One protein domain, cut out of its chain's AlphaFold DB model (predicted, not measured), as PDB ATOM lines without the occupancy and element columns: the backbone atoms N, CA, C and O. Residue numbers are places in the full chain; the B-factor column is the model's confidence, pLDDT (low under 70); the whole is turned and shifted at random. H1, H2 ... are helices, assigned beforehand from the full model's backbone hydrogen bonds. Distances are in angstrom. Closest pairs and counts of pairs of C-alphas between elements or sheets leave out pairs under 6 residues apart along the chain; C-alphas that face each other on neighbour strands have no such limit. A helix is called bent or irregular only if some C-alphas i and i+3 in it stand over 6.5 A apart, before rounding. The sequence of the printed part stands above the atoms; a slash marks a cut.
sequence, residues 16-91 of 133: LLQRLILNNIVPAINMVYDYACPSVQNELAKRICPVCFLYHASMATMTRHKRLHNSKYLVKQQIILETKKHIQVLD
ATOM      1  N   LEU A  16     -27.141   0.175  32.347       62.75
ATOM      2  CA  LEU A  16     -28.070  -0.677  31.601       62.75
ATOM      3  C   LEU A  16     -29.305  -1.023  32.438       62.75
ATOM      4  O   LEU A  16     -30.419  -0.999  31.916       62.75
ATOM      5  N   LEU A  17     -29.127  -1.288  33.734       64.75
ATOM      6  CA  LEU A  17     -30.235  -1.598  34.628       64.75
ATOM      7  C   LEU A  17     -31.163  -0.390  34.787       64.75
ATOM      8  O   LEU A  17     -32.378  -0.519  34.654       64.75
ATOM      9  N   GLN A  18     -30.593   0.799  34.974       61.09
ATOM     10  CA  GLN A  18     -31.353   2.047  35.021       61.09
ATOM     11  C   GLN A  18     -32.078   2.321  33.699       61.09
ATOM     12  O   GLN A  18     -33.234   2.729  33.719       61.09
ATOM     13  N   ARG A  19     -31.466   2.035  32.544       60.53
ATOM     14  CA  ARG A  19     -32.136   2.127  31.237       60.53
ATOM     15  C   ARG A  19     -33.288   1.141  31.091       60.53
ATOM     16  O   ARG A  19     -34.290   1.491  30.481       60.53
ATOM     17  N   LEU A  20     -33.172  -0.071  31.629       59.19
ATOM     18  CA  LEU A  20     -34.239  -1.075  31.580       59.19
ATOM     19  C   LEU A  20     -35.402  -0.718  32.513       59.19
ATOM     20  O   LEU A  20     -36.555  -0.817  32.101       59.19
ATOM     21  N   ILE A  21     -35.105  -0.232  33.721       66.56
ATOM     22  CA  ILE A  21     -36.108   0.294  34.658       66.56
ATOM     23  C   ILE A  21     -36.819   1.492  34.025       66.56
ATOM     24  O   ILE A  21     -38.046   1.534  33.971       66.56
ATOM     25  N   LEU A  22     -36.052   2.429  33.464       57.81
ATOM     26  CA  LEU A  22     -36.604   3.583  32.774       57.81
ATOM     27  C   LEU A  22     -37.351   3.184  31.508       57.81
ATOM     28  O   LEU A  22     -38.354   3.809  31.243       57.81
ATOM     29  N   ASN A  23     -36.976   2.153  30.750       57.06
ATOM     30  CA  ASN A  23     -37.732   1.734  29.559       57.06
ATOM     31  C   ASN A  23     -39.179   1.322  29.873       57.06
ATOM     32  O   ASN A  23     -40.043   1.488  29.016       57.06
ATOM     33  N   ASN A  24     -39.460   0.857  31.093       56.25
ATOM     34  CA  ASN A  24     -40.832   0.625  31.553       56.25
ATOM     35  C   ASN A  24     -41.560   1.932  31.938       56.25
ATOM     36  O   ASN A  24     -42.786   1.965  31.959       56.25
ATOM     37  N   ILE A  25     -40.817   3.018  32.178       54.34
ATOM     38  CA  ILE A  25     -41.297   4.365  32.546       54.34
ATOM     39  C   ILE A  25     -41.273   5.341  31.343       54.34
ATOM     40  O   ILE A  25     -42.029   6.306  31.304       54.34
ATOM     41  N   VAL A  26     -40.460   5.103  30.308       53.19
ATOM     42  CA  VAL A  26     -40.322   5.930  29.094       53.19
ATOM     43  C   VAL A  26     -41.653   6.127  28.352       53.19
ATOM     44  O   VAL A  26     -41.859   7.234  27.841       53.19
ATOM     45  N   PRO A  27     -42.593   5.152  28.309       55.88
ATOM     46  CA  PRO A  27     -43.933   5.412  27.788       55.88
ATOM     47  C   PRO A  27     -44.621   6.579  28.510       55.88
ATOM     48  O   PRO A  27     -45.306   7.368  27.863       55.88
ATOM     49  N   ALA A  28     -44.381   6.731  29.818       57.44
ATOM     50  CA  ALA A  28     -44.926   7.810  30.634       57.44
ATOM     51  C   ALA A  28     -44.178   9.139  30.431       57.44
ATOM     52  O   ALA A  28     -44.819  10.179  30.335       57.44
ATOM     53  N   ILE A  29     -42.846   9.137  30.289       60.72
ATOM     54  CA  ILE A  29     -42.070  10.388  30.157       60.72
ATOM     55  C   ILE A  29     -42.441  11.147  28.875       60.72
ATOM     56  O   ILE A  29     -42.679  12.351  28.920       60.72
ATOM     57  N   ASN A  30     -42.544  10.450  27.740       61.78
ATOM     58  CA  ASN A  30     -42.943  11.095  26.482       61.78
ATOM     59  C   ASN A  30     -44.392  11.600  26.536       61.78
ATOM     60  O   ASN A  30     -44.702  12.651  25.982       61.78
ATOM     61  N   MET A  31     -45.263  10.882  27.249       67.75
ATOM     62  CA  MET A  31     -46.646  11.299  27.454       67.75
ATOM     63  C   MET A  31     -46.730  12.610  28.246       67.75
ATOM     64  O   MET A  31     -47.528  13.466  27.883       67.75
ATOM     65  N   VAL A  32     -45.897  12.810  29.276       69.75
ATOM     66  CA  VAL A  32     -45.914  14.030  30.108       69.75
ATOM     67  C   VAL A  32     -45.607  15.288  29.288       69.75
ATOM     68  O   VAL A  32     -46.307  16.292  29.425       69.75
ATOM     69  N   TYR A  33     -44.610  15.237  28.400       76.00
ATOM     70  CA  TYR A  33     -44.272  16.382  27.548       76.00
ATOM     71  C   TYR A  33     -45.378  16.707  26.541       76.00
ATOM     72  O   TYR A  33     -45.738  17.873  26.375       76.00
ATOM     73  N   ASP A  34     -45.959  15.686  25.908       80.12
ATOM     74  CA  ASP A  34     -47.037  15.891  24.941       80.12
ATOM     75  C   ASP A  34     -48.341  16.354  25.625       80.12
ATOM     76  O   ASP A  34     -49.103  17.123  25.039       80.12
ATOM     77  N   TYR A  35     -48.575  15.961  26.885       76.62
ATOM     78  CA  TYR A  35     -49.706  16.421  27.704       76.62
ATOM     79  C   TYR A  35     -49.588  17.893  28.107       76.62
ATOM     80  O   TYR A  35     -50.592  18.602  28.172       76.62
ATOM     81  N   ALA A  36     -48.366  18.378  28.334       79.31
ATOM     82  CA  ALA A  36     -48.105  19.782  28.636       79.31
ATOM     83  C   ALA A  36     -48.201  20.699  27.399       79.31
ATOM     84  O   ALA A  36     -48.225  21.919  27.550       79.31
ATOM     85  N   CYS A  37     -48.257  20.140  26.183       82.56
ATOM     86  CA  CYS A  37     -48.272  20.896  24.936       82.56
ATOM     87  C   CYS A  37     -49.711  21.139  24.427       82.56
ATOM     88  O   CYS A  37     -50.347  20.207  23.921       82.56
ATOM     89  N   PRO A  38     -50.242  22.381  24.464       83.00
ATOM     90  CA  PRO A  38     -51.640  22.658  24.107       83.00
ATOM     91  C   PRO A  38     -52.001  22.296  22.662       83.00
ATOM     92  O   PRO A  38     -53.134  21.924  22.371       83.00
ATOM     93  N   SER A  39     -51.036  22.379  21.743       85.69
ATOM     94  CA  SER A  39     -51.253  22.043  20.333       85.69
ATOM     95  C   SER A  39     -51.428  20.542  20.095       85.69
ATOM     96  O   SER A  39     -52.030  20.156  19.096       85.69
ATOM     97  N   VAL A  40     -50.932  19.695  21.004       80.62
ATOM     98  CA  VAL A  40     -50.945  18.232  20.861       80.62
ATOM     99  C   VAL A  40     -52.035  17.582  21.714       80.62
ATOM    100  O   VAL A  40     -52.487  16.492  21.367       80.62
ATOM    101  N   GLN A  41     -52.532  18.255  22.760       81.12
ATOM    102  CA  GLN A  41     -53.555  17.724  23.676       81.12
ATOM    103  C   GLN A  41     -54.765  17.098  22.962       81.12
ATOM    104  O   GLN A  41     -55.156  15.974  23.277       81.12
ATOM    105  N   ASN A  42     -55.298  17.765  21.933       84.00
ATOM    106  CA  ASN A  42     -56.455  17.278  21.166       84.00
ATOM    107  C   ASN A  42     -56.167  16.012  20.334       84.00
ATOM    108  O   ASN A  42     -57.087  15.333  19.872       84.00
ATOM    109  N   GLU A  43     -54.895  15.686  20.108       85.88
ATOM    110  CA  GLU A  43     -54.465  14.521  19.336       85.88
ATOM    111  C   GLU A  43     -53.984  13.353  20.200       85.88
ATOM    112  O   GLU A  43     -53.814  12.251  19.676       85.88
ATOM    113  N   LEU A  44     -53.798  13.555  21.509       84.19
ATOM    114  CA  LEU A  44     -53.286  12.528  22.424       84.19
ATOM    115  C   LEU A  44     -54.160  11.276  22.438       84.19
ATOM    116  O   LEU A  44     -53.649  10.163  22.342       84.19
ATOM    117  N   ALA A  45     -55.484  11.445  22.461       84.62
ATOM    118  CA  ALA A  45     -56.421  10.322  22.433       84.62
ATOM    119  C   ALA A  45     -56.256   9.452  21.170       84.62
ATOM    120  O   ALA A  45     -56.369   8.230  21.228       84.62
ATOM    121  N   LYS A  46     -55.907  10.057  20.024       88.62
ATOM    122  CA  LYS A  46     -55.674   9.333  18.757       88.62
ATOM    123  C   LYS A  46     -54.371   8.523  18.774       88.62
ATOM    124  O   LYS A  46     -54.178   7.634  17.942       88.62
ATOM    125  N   ARG A  47     -53.480   8.845  19.714       87.81
ATOM    126  CA  ARG A  47     -52.148   8.268  19.904       87.81
ATOM    127  C   ARG A  47     -52.108   7.179  20.983       87.81
ATOM    128  O   ARG A  47     -51.033   6.647  21.251       87.81
ATOM    129  N   ILE A  48     -53.255   6.775  21.532       87.50
ATOM    130  CA  ILE A  48     -53.387   5.622  22.437       87.50
ATOM    131  C   ILE A  48     -53.948   4.424  21.667       87.50
ATOM    132  O   ILE A  48     -54.902   4.545  20.895       87.50
ATOM    133  N   CYS A  49     -53.321   3.257  21.816       87.12
ATOM    134  CA  CYS A  49     -53.776   2.057  21.124       87.12
ATOM    135  C   CYS A  49     -55.059   1.538  21.791       87.12
ATOM    136  O   CYS A  49     -55.025   1.275  22.988       87.12
ATOM    137  N   PRO A  50     -56.158   1.285  21.060       84.94
ATOM    138  CA  PRO A  50     -57.396   0.796  21.674       84.94
ATOM    139  C   PRO A  50     -57.328  -0.678  22.111       84.94
ATOM    140  O   PRO A  50     -58.200  -1.136  22.832       84.94
ATOM    141  N   VAL A  51     -56.322  -1.435  21.654       84.56
ATOM    142  CA  VAL A  51     -56.193  -2.875  21.950       84.56
ATOM    143  C   VAL A  51     -55.350  -3.125  23.198       84.56
ATOM    144  O   VAL A  51     -55.659  -4.012  23.983       84.56
ATOM    145  N   CYS A  52     -54.259  -2.376  23.369       84.75
ATOM    146  CA  CYS A  52     -53.315  -2.583  24.472       84.75
ATOM    147  C   CYS A  52     -53.049  -1.325  25.302       84.75
ATOM    148  O   CYS A  52     -52.126  -1.332  26.109       84.75
ATOM    149  N   PHE A  53     -53.795  -0.243  25.058       82.06
ATOM    150  CA  PHE A  53     -53.746   1.015  25.811       82.06
ATOM    151  C   PHE A  53     -52.361   1.671  25.899       82.06
ATOM    152  O   PHE A  53     -52.104   2.500  26.766       82.06
ATOM    153  N   LEU A  54     -51.467   1.345  24.960       83.19
ATOM    154  CA  LEU A  54     -50.120   1.903  24.913       83.19
ATOM    155  C   LEU A  54     -50.120   3.259  24.198       83.19
ATOM    156  O   LEU A  54     -50.678   3.389  23.102       83.19
ATOM    157  N   TYR A  55     -49.466   4.250  24.808       87.19
ATOM    158  CA  TYR A  55     -49.230   5.561  24.207       87.19
ATOM    159  C   TYR A  55     -48.116   5.513  23.156       87.19
ATOM    160  O   TYR A  55     -47.084   4.862  23.332       87.19
ATOM    161  N   HIS A  56     -48.306   6.254  22.067       87.88
ATOM    162  CA  HIS A  56     -47.348   6.380  20.980       87.88
ATOM    163  C   HIS A  56     -47.090   7.849  20.643       87.88
ATOM    164  O   HIS A  56     -47.988   8.551  20.199       87.88
ATOM    165  N   ALA A  57     -45.836   8.294  20.739       86.31
ATOM    166  CA  ALA A  57     -45.467   9.697  20.516       86.31
ATOM    167  C   ALA A  57     -45.862  10.246  19.126       86.31
ATOM    168  O   ALA A  57     -46.016  11.451  18.953       86.31
ATOM    169  N   SER A  58     -46.064   9.389  18.115       88.44
ATOM    170  CA  SER A  58     -46.524   9.813  16.785       88.44
ATOM    171  C   SER A  58     -47.501   8.838  16.128       88.44
ATOM    172  O   SER A  58     -47.448   7.622  16.339       88.44
ATOM    173  N   MET A  59     -48.330   9.352  15.213       89.12
ATOM    174  CA  MET A  59     -49.259   8.536  14.418       89.12
ATOM    175  C   MET A  59     -48.552   7.493  13.538       89.12
ATOM    176  O   MET A  59     -49.102   6.416  13.294       89.12
ATOM    177  N   ALA A  60     -47.321   7.763  13.094       89.81
ATOM    178  CA  ALA A  60     -46.518   6.797  12.346       89.81
ATOM    179  C   ALA A  60     -46.170   5.573  13.210       89.81
ATOM    180  O   ALA A  60     -46.360   4.430  12.785       89.81
ATOM    181  N   THR A  61     -45.734   5.806  14.455       89.31
ATOM    182  CA  THR A  61     -45.436   4.722  15.404       89.31
ATOM    183  C   THR A  61     -46.693   3.946  15.797       89.31
ATOM    184  O   THR A  61     -46.663   2.716  15.777       89.31
ATOM    185  N   MET A  62     -47.819   4.635  16.012       90.56
ATOM    186  CA  MET A  62     -49.129   4.010  16.232       90.56
ATOM    187  C   MET A  62     -49.541   3.107  15.062       90.56
ATOM    188  O   MET A  62     -49.962   1.969  15.254       90.56
ATOM    189  N   THR A  63     -49.404   3.589  13.826       89.19
ATOM    190  CA  THR A  63     -49.788   2.827  12.627       89.19
ATOM    191  C   THR A  63     -48.933   1.572  12.471       89.19
ATOM    192  O   THR A  63     -49.457   0.496  12.179       89.19
ATOM    193  N   ARG A  64     -47.622   1.677  12.722       89.50
ATOM    194  CA  ARG A  64     -46.725   0.515  12.748       89.50
ATOM    195  C   ARG A  64     -47.126  -0.469  13.847       89.50
ATOM    196  O   ARG A  64     -47.176  -1.667  13.589       89.50
ATOM    197  N   HIS A  65     -47.444   0.030  15.037       89.88
ATOM    198  CA  HIS A  65     -47.875  -0.786  16.166       89.88
ATOM    199  C   HIS A  65     -49.184  -1.538  15.883       89.88
ATOM    200  O   HIS A  65     -49.259  -2.737  16.139       89.88
ATOM    201  N   LYS A  66     -50.180  -0.896  15.257       87.69
ATOM    202  CA  LYS A  66     -51.446  -1.548  14.867       87.69
ATOM    203  C   LYS A  66     -51.232  -2.801  14.009       87.69
ATOM    204  O   LYS A  66     -51.953  -3.781  14.170       87.69
ATOM    205  N   ARG A  67     -50.205  -2.818  13.150       87.69
ATOM    206  CA  ARG A  67     -49.872  -3.998  12.330       87.69
ATOM    207  C   ARG A  67     -49.443  -5.209  13.168       87.69
ATOM    208  O   ARG A  67     -49.647  -6.332  12.724       87.69
ATOM    209  N   LEU A  68     -48.897  -5.001  14.370       86.06
ATOM    210  CA  LEU A  68     -48.501  -6.085  15.278       86.06
ATOM    211  C   LEU A  68     -49.705  -6.795  15.909       86.06
ATOM    212  O   LEU A  68     -49.633  -7.983  16.209       86.06
ATOM    213  N   HIS A  69     -50.824  -6.093  16.095       81.56
ATOM    214  CA  HIS A  69     -52.065  -6.734  16.543       81.56
ATOM    215  C   HIS A  69     -52.657  -7.605  15.440       81.56
ATOM    216  O   HIS A  69     -53.066  -8.734  15.702       81.56
ATOM    217  N   ASN A  70     -52.591  -7.133  14.194       71.38
ATOM    218  CA  ASN A  70     -53.013  -7.921  13.041       71.38
ATOM    219  C   ASN A  70     -52.124  -9.156  12.849       71.38
ATOM    220  O   ASN A  70     -52.645 -10.230  12.574       71.38
ATOM    221  N   SER A  71     -50.804  -9.058  13.050       61.25
ATOM    222  CA  SER A  71     -49.928 -10.231  12.936       61.25
ATOM    223  C   SER A  71     -50.168 -11.256  14.047       61.25
ATOM    224  O   SER A  71     -50.228 -12.446  13.757       61.25
ATOM    225  N   LYS A  72     -50.392 -10.831  15.298       56.88
ATOM    226  CA  LYS A  72     -50.776 -11.746  16.391       56.88
ATOM    227  C   LYS A  72     -52.114 -12.439  16.125       56.88
ATOM    228  O   LYS A  72     -52.274 -13.607  16.471       56.88
ATOM    229  N   TYR A  73     -53.059 -11.739  15.501       55.66
ATOM    230  CA  TYR A  73     -54.333 -12.315  15.083       55.66
ATOM    231  C   TYR A  73     -54.155 -13.337  13.952       55.66
ATOM    232  O   TYR A  73     -54.696 -14.435  14.041       55.66
ATOM    233  N   LEU A  74     -53.325 -13.035  12.949       53.94
ATOM    234  CA  LEU A  74     -53.009 -13.968  11.863       53.94
ATOM    235  C   LEU A  74     -52.271 -15.216  12.365       53.94
ATOM    236  O   LEU A  74     -52.616 -16.319  11.961       53.94
ATOM    237  N   VAL A  75     -51.329 -15.076  13.304       57.56
ATOM    238  CA  VAL A  75     -50.653 -16.226  13.933       57.56
ATOM    239  C   VAL A  75     -51.650 -17.089  14.713       57.56
ATOM    240  O   VAL A  75     -51.640 -18.308  14.567       57.56
ATOM    241  N   LYS A  76     -52.564 -16.482  15.485       57.97
ATOM    242  CA  LYS A  76     -53.643 -17.233  16.152       57.97
ATOM    243  C   LYS A  76     -54.541 -17.960  15.146       57.97
ATOM    244  O   LYS A  76     -54.868 -19.119  15.372       57.97
ATOM    245  N   GLN A  77     -54.915 -17.320  14.039       57.94
ATOM    246  CA  GLN A  77     -55.727 -17.958  12.998       57.94
ATOM    247  C   GLN A  77     -54.994 -19.110  12.300       57.94
ATOM    248  O   GLN A  77     -55.608 -20.146  12.055       57.94
ATOM    249  N   GLN A  78     -53.696 -18.963  12.033       57.91
ATOM    250  CA  GLN A  78     -52.863 -20.010  11.441       57.91
ATOM    251  C   GLN A  78     -52.811 -21.250  12.350       57.91
ATOM    252  O   GLN A  78     -53.084 -22.354  11.890       57.91
ATOM    253  N   ILE A  79     -52.573 -21.051  13.654       62.22
ATOM    254  CA  ILE A  79     -52.553 -22.133  14.654       62.22
ATOM    255  C   ILE A  79     -53.923 -22.829  14.738       62.22
ATOM    256  O   ILE A  79     -53.996 -24.056  14.796       62.22
ATOM    257  N   ILE A  80     -55.027 -22.073  14.702       61.81
ATOM    258  CA  ILE A  80     -56.393 -22.633  14.721       61.81
ATOM    259  C   ILE A  80     -56.691 -23.440  13.443       61.81
ATOM    260  O   ILE A  80     -57.347 -24.478  13.501       61.81
ATOM    261  N   LEU A  81     -56.223 -22.991  12.278       65.44
ATOM    262  CA  LEU A  81     -56.390 -23.713  11.012       65.44
ATOM    263  C   LEU A  81     -55.577 -25.012  10.972       65.44
ATOM    264  O   LEU A  81     -56.088 -26.033  10.516       65.44
ATOM    265  N   GLU A  82     -54.336 -24.991  11.454       65.00
ATOM    266  CA  GLU A  82     -53.479 -26.181  11.512       65.00
ATOM    267  C   GLU A  82     -54.003 -27.217  12.510       65.00
ATOM    268  O   GLU A  82     -54.069 -28.403  12.189       65.00
ATOM    269  N   THR A  83     -54.475 -26.777  13.678       61.44
ATOM    270  CA  THR A  83     -55.115 -27.667  14.662       61.44
ATOM    271  C   THR A  83     -56.419 -28.269  14.135       61.44
ATOM    272  O   THR A  83     -56.627 -29.468  14.288       61.44
ATOM    273  N   LYS A  84     -57.262 -27.501  13.426       62.41
ATOM    274  CA  LYS A  84     -58.472 -28.042  12.776       62.41
ATOM    275  C   LYS A  84     -58.167 -29.100  11.716       62.41
ATOM    276  O   LYS A  84     -58.868 -30.105  11.661       62.41
ATOM    277  N   LYS A  85     -57.124 -28.906  10.902       62.06
ATOM    278  CA  LYS A  85     -56.680 -29.926   9.935       62.06
ATOM    279  C   LYS A  85     -56.217 -31.203  10.635       62.06
ATOM    280  O   LYS A  85     -56.523 -32.287  10.164       62.06
ATOM    281  N   HIS A  86     -55.513 -31.077  11.758       57.84
ATOM    282  CA  HIS A  86     -55.058 -32.234  12.528       57.84
ATOM    283  C   HIS A  86     -56.205 -33.011  13.186       57.84
ATOM    284  O   HIS A  86     -56.155 -34.236  13.225       57.84
ATOM    285  N   ILE A  87     -57.239 -32.315  13.666       57.97
ATOM    286  CA  ILE A  87     -58.425 -32.941  14.267       57.97
ATOM    287  C   ILE A  87     -59.237 -33.702  13.204       57.97
ATOM    288  O   ILE A  87     -59.591 -34.851  13.430       57.97
ATOM    289  N   GLN A  88     -59.420 -33.144  12.001       57.38
ATOM    290  CA  GLN A  88     -60.143 -33.822  10.910       57.38
ATOM    291  C   GLN A  88     -59.477 -35.116  10.412       57.38
ATOM    292  O   GLN A  88     -60.150 -35.971   9.849       57.38
ATOM    293  N   VAL A  89     -58.164 -35.276  10.603       57.47
ATOM    294  CA  VAL A  89     -57.445 -36.511  10.237       57.47
ATOM    295  C   VAL A  89     -57.671 -37.625  11.271       57.47
ATOM    296  O   VAL A  89     -57.509 -38.798  10.948       57.47
ATOM    297  N   LEU A  90     -58.069 -37.280  12.501       52.00
ATOM    298  CA  LEU A  90     -58.345 -38.241  13.574       52.00
ATOM    299  C   LEU A  90     -59.789 -38.768  13.554       52.00
ATOM    300  O   LEU A  90     -60.017 -39.872  14.037       52.00
ATOM    301  N   ASP A  91     -60.726 -38.060  12.917       47.84
ATOM    302  CA  ASP A  91     -62.131 -38.488  12.766       47.84
ATOM    303  C   ASP A  91     -62.339 -39.510  11.619       47.84
ATOM    304  O   ASP A  91     -63.454 -39.720  11.142       47.84
TER     305      ASP A  91
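Overview. This is residues 16 to 91 of the 133 residues of the protein "Hypothetical protein" of Rotaria magnacalcarata (UniProt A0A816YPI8). The model is an open L of helices: the straight 32-residue helix H3 makes most of the long limb, and the shorter limb is the bent helix H1, which meets H2 at a corner at the far end from H3's free stretch. H2 runs nearly parallel to H3 and comes before it in the long limb, and the loop of residues 48 to 58 goes out and folds back between them; residues 16 to 26 and 70 to 91 stick out at the two ends of the L. The printed part has 76 residues with three named helices, H1, H2 and H3 in that order, and no named strand; the class is all helix. It is extended, with a radius of gyration of the C-alphas of 19.0 A, and flat, with spans of 62 by 34 by 15 A.

Along the chain. Find C-alpha 16 at (-28.070, -0.677, 31.601), where H1, residues 16 to 36, begins. By its hydrogen bonds it was assigned as one helix, but it is bent: C-alphas 24 and 27 are 6.8 A apart. Its arms are H1a, residues 16 to 24, 12.8 A long, and H1b, residues 27 to 36, 15.0 A long. Next look at C-alpha 38 at (-51.640, 22.658, 24.107), where H2 starts; it holds residues 38 to 47, is 15.0 A long and is irregular, with C-alphas 39 and 42 lying 7.1 A apart. H3, residues 59 to 90, runs 47.7 A to C-alpha 90 at (-58.345, -38.241, 13.574).

Arrangement. Start at H1a, whose line stands to that of H1b at a steep tilt of 57 degrees. H1a is apart from H2 and from H3. H1b and H2 touch only at the corner by their link; their closest C-alphas, those of Tyr 35 and Gln 41, are 5.7 A apart. They run opposite ways at a steep tilt of 38 degrees. H2 and H3 only just touch, with 3 pairs of C-alphas within 8 A, and H3 does so with residues 59 to 62 alone; the closest C-alphas are those of Arg 47 and Met 59, 6.2 A apart. These two run the same way at a shallow tilt of 6 degrees. H1b and H3 are apart. Along the backbone, O i to N i+4 pairs are within hydrogen-bond range in 4 of 5 for H1a, 4 of 6 for H1b, 24 of 28 for H3 and 2 of 6 for H2, where 4 of 7 O i to N i+3 pairs are within range.

Size, cuts and confidence. The C-alphas of Pro 38 and Asp 91, the two farthest apart, are 63.1 A from each other. The printed part has no cut. The link from H1 to H2 is tight; that from H2 to H3, with 11 residues, is long. Mean pLDDT of the printed part is 72.1, and it is under 70 in residues 16 to 32 and 71 to 91.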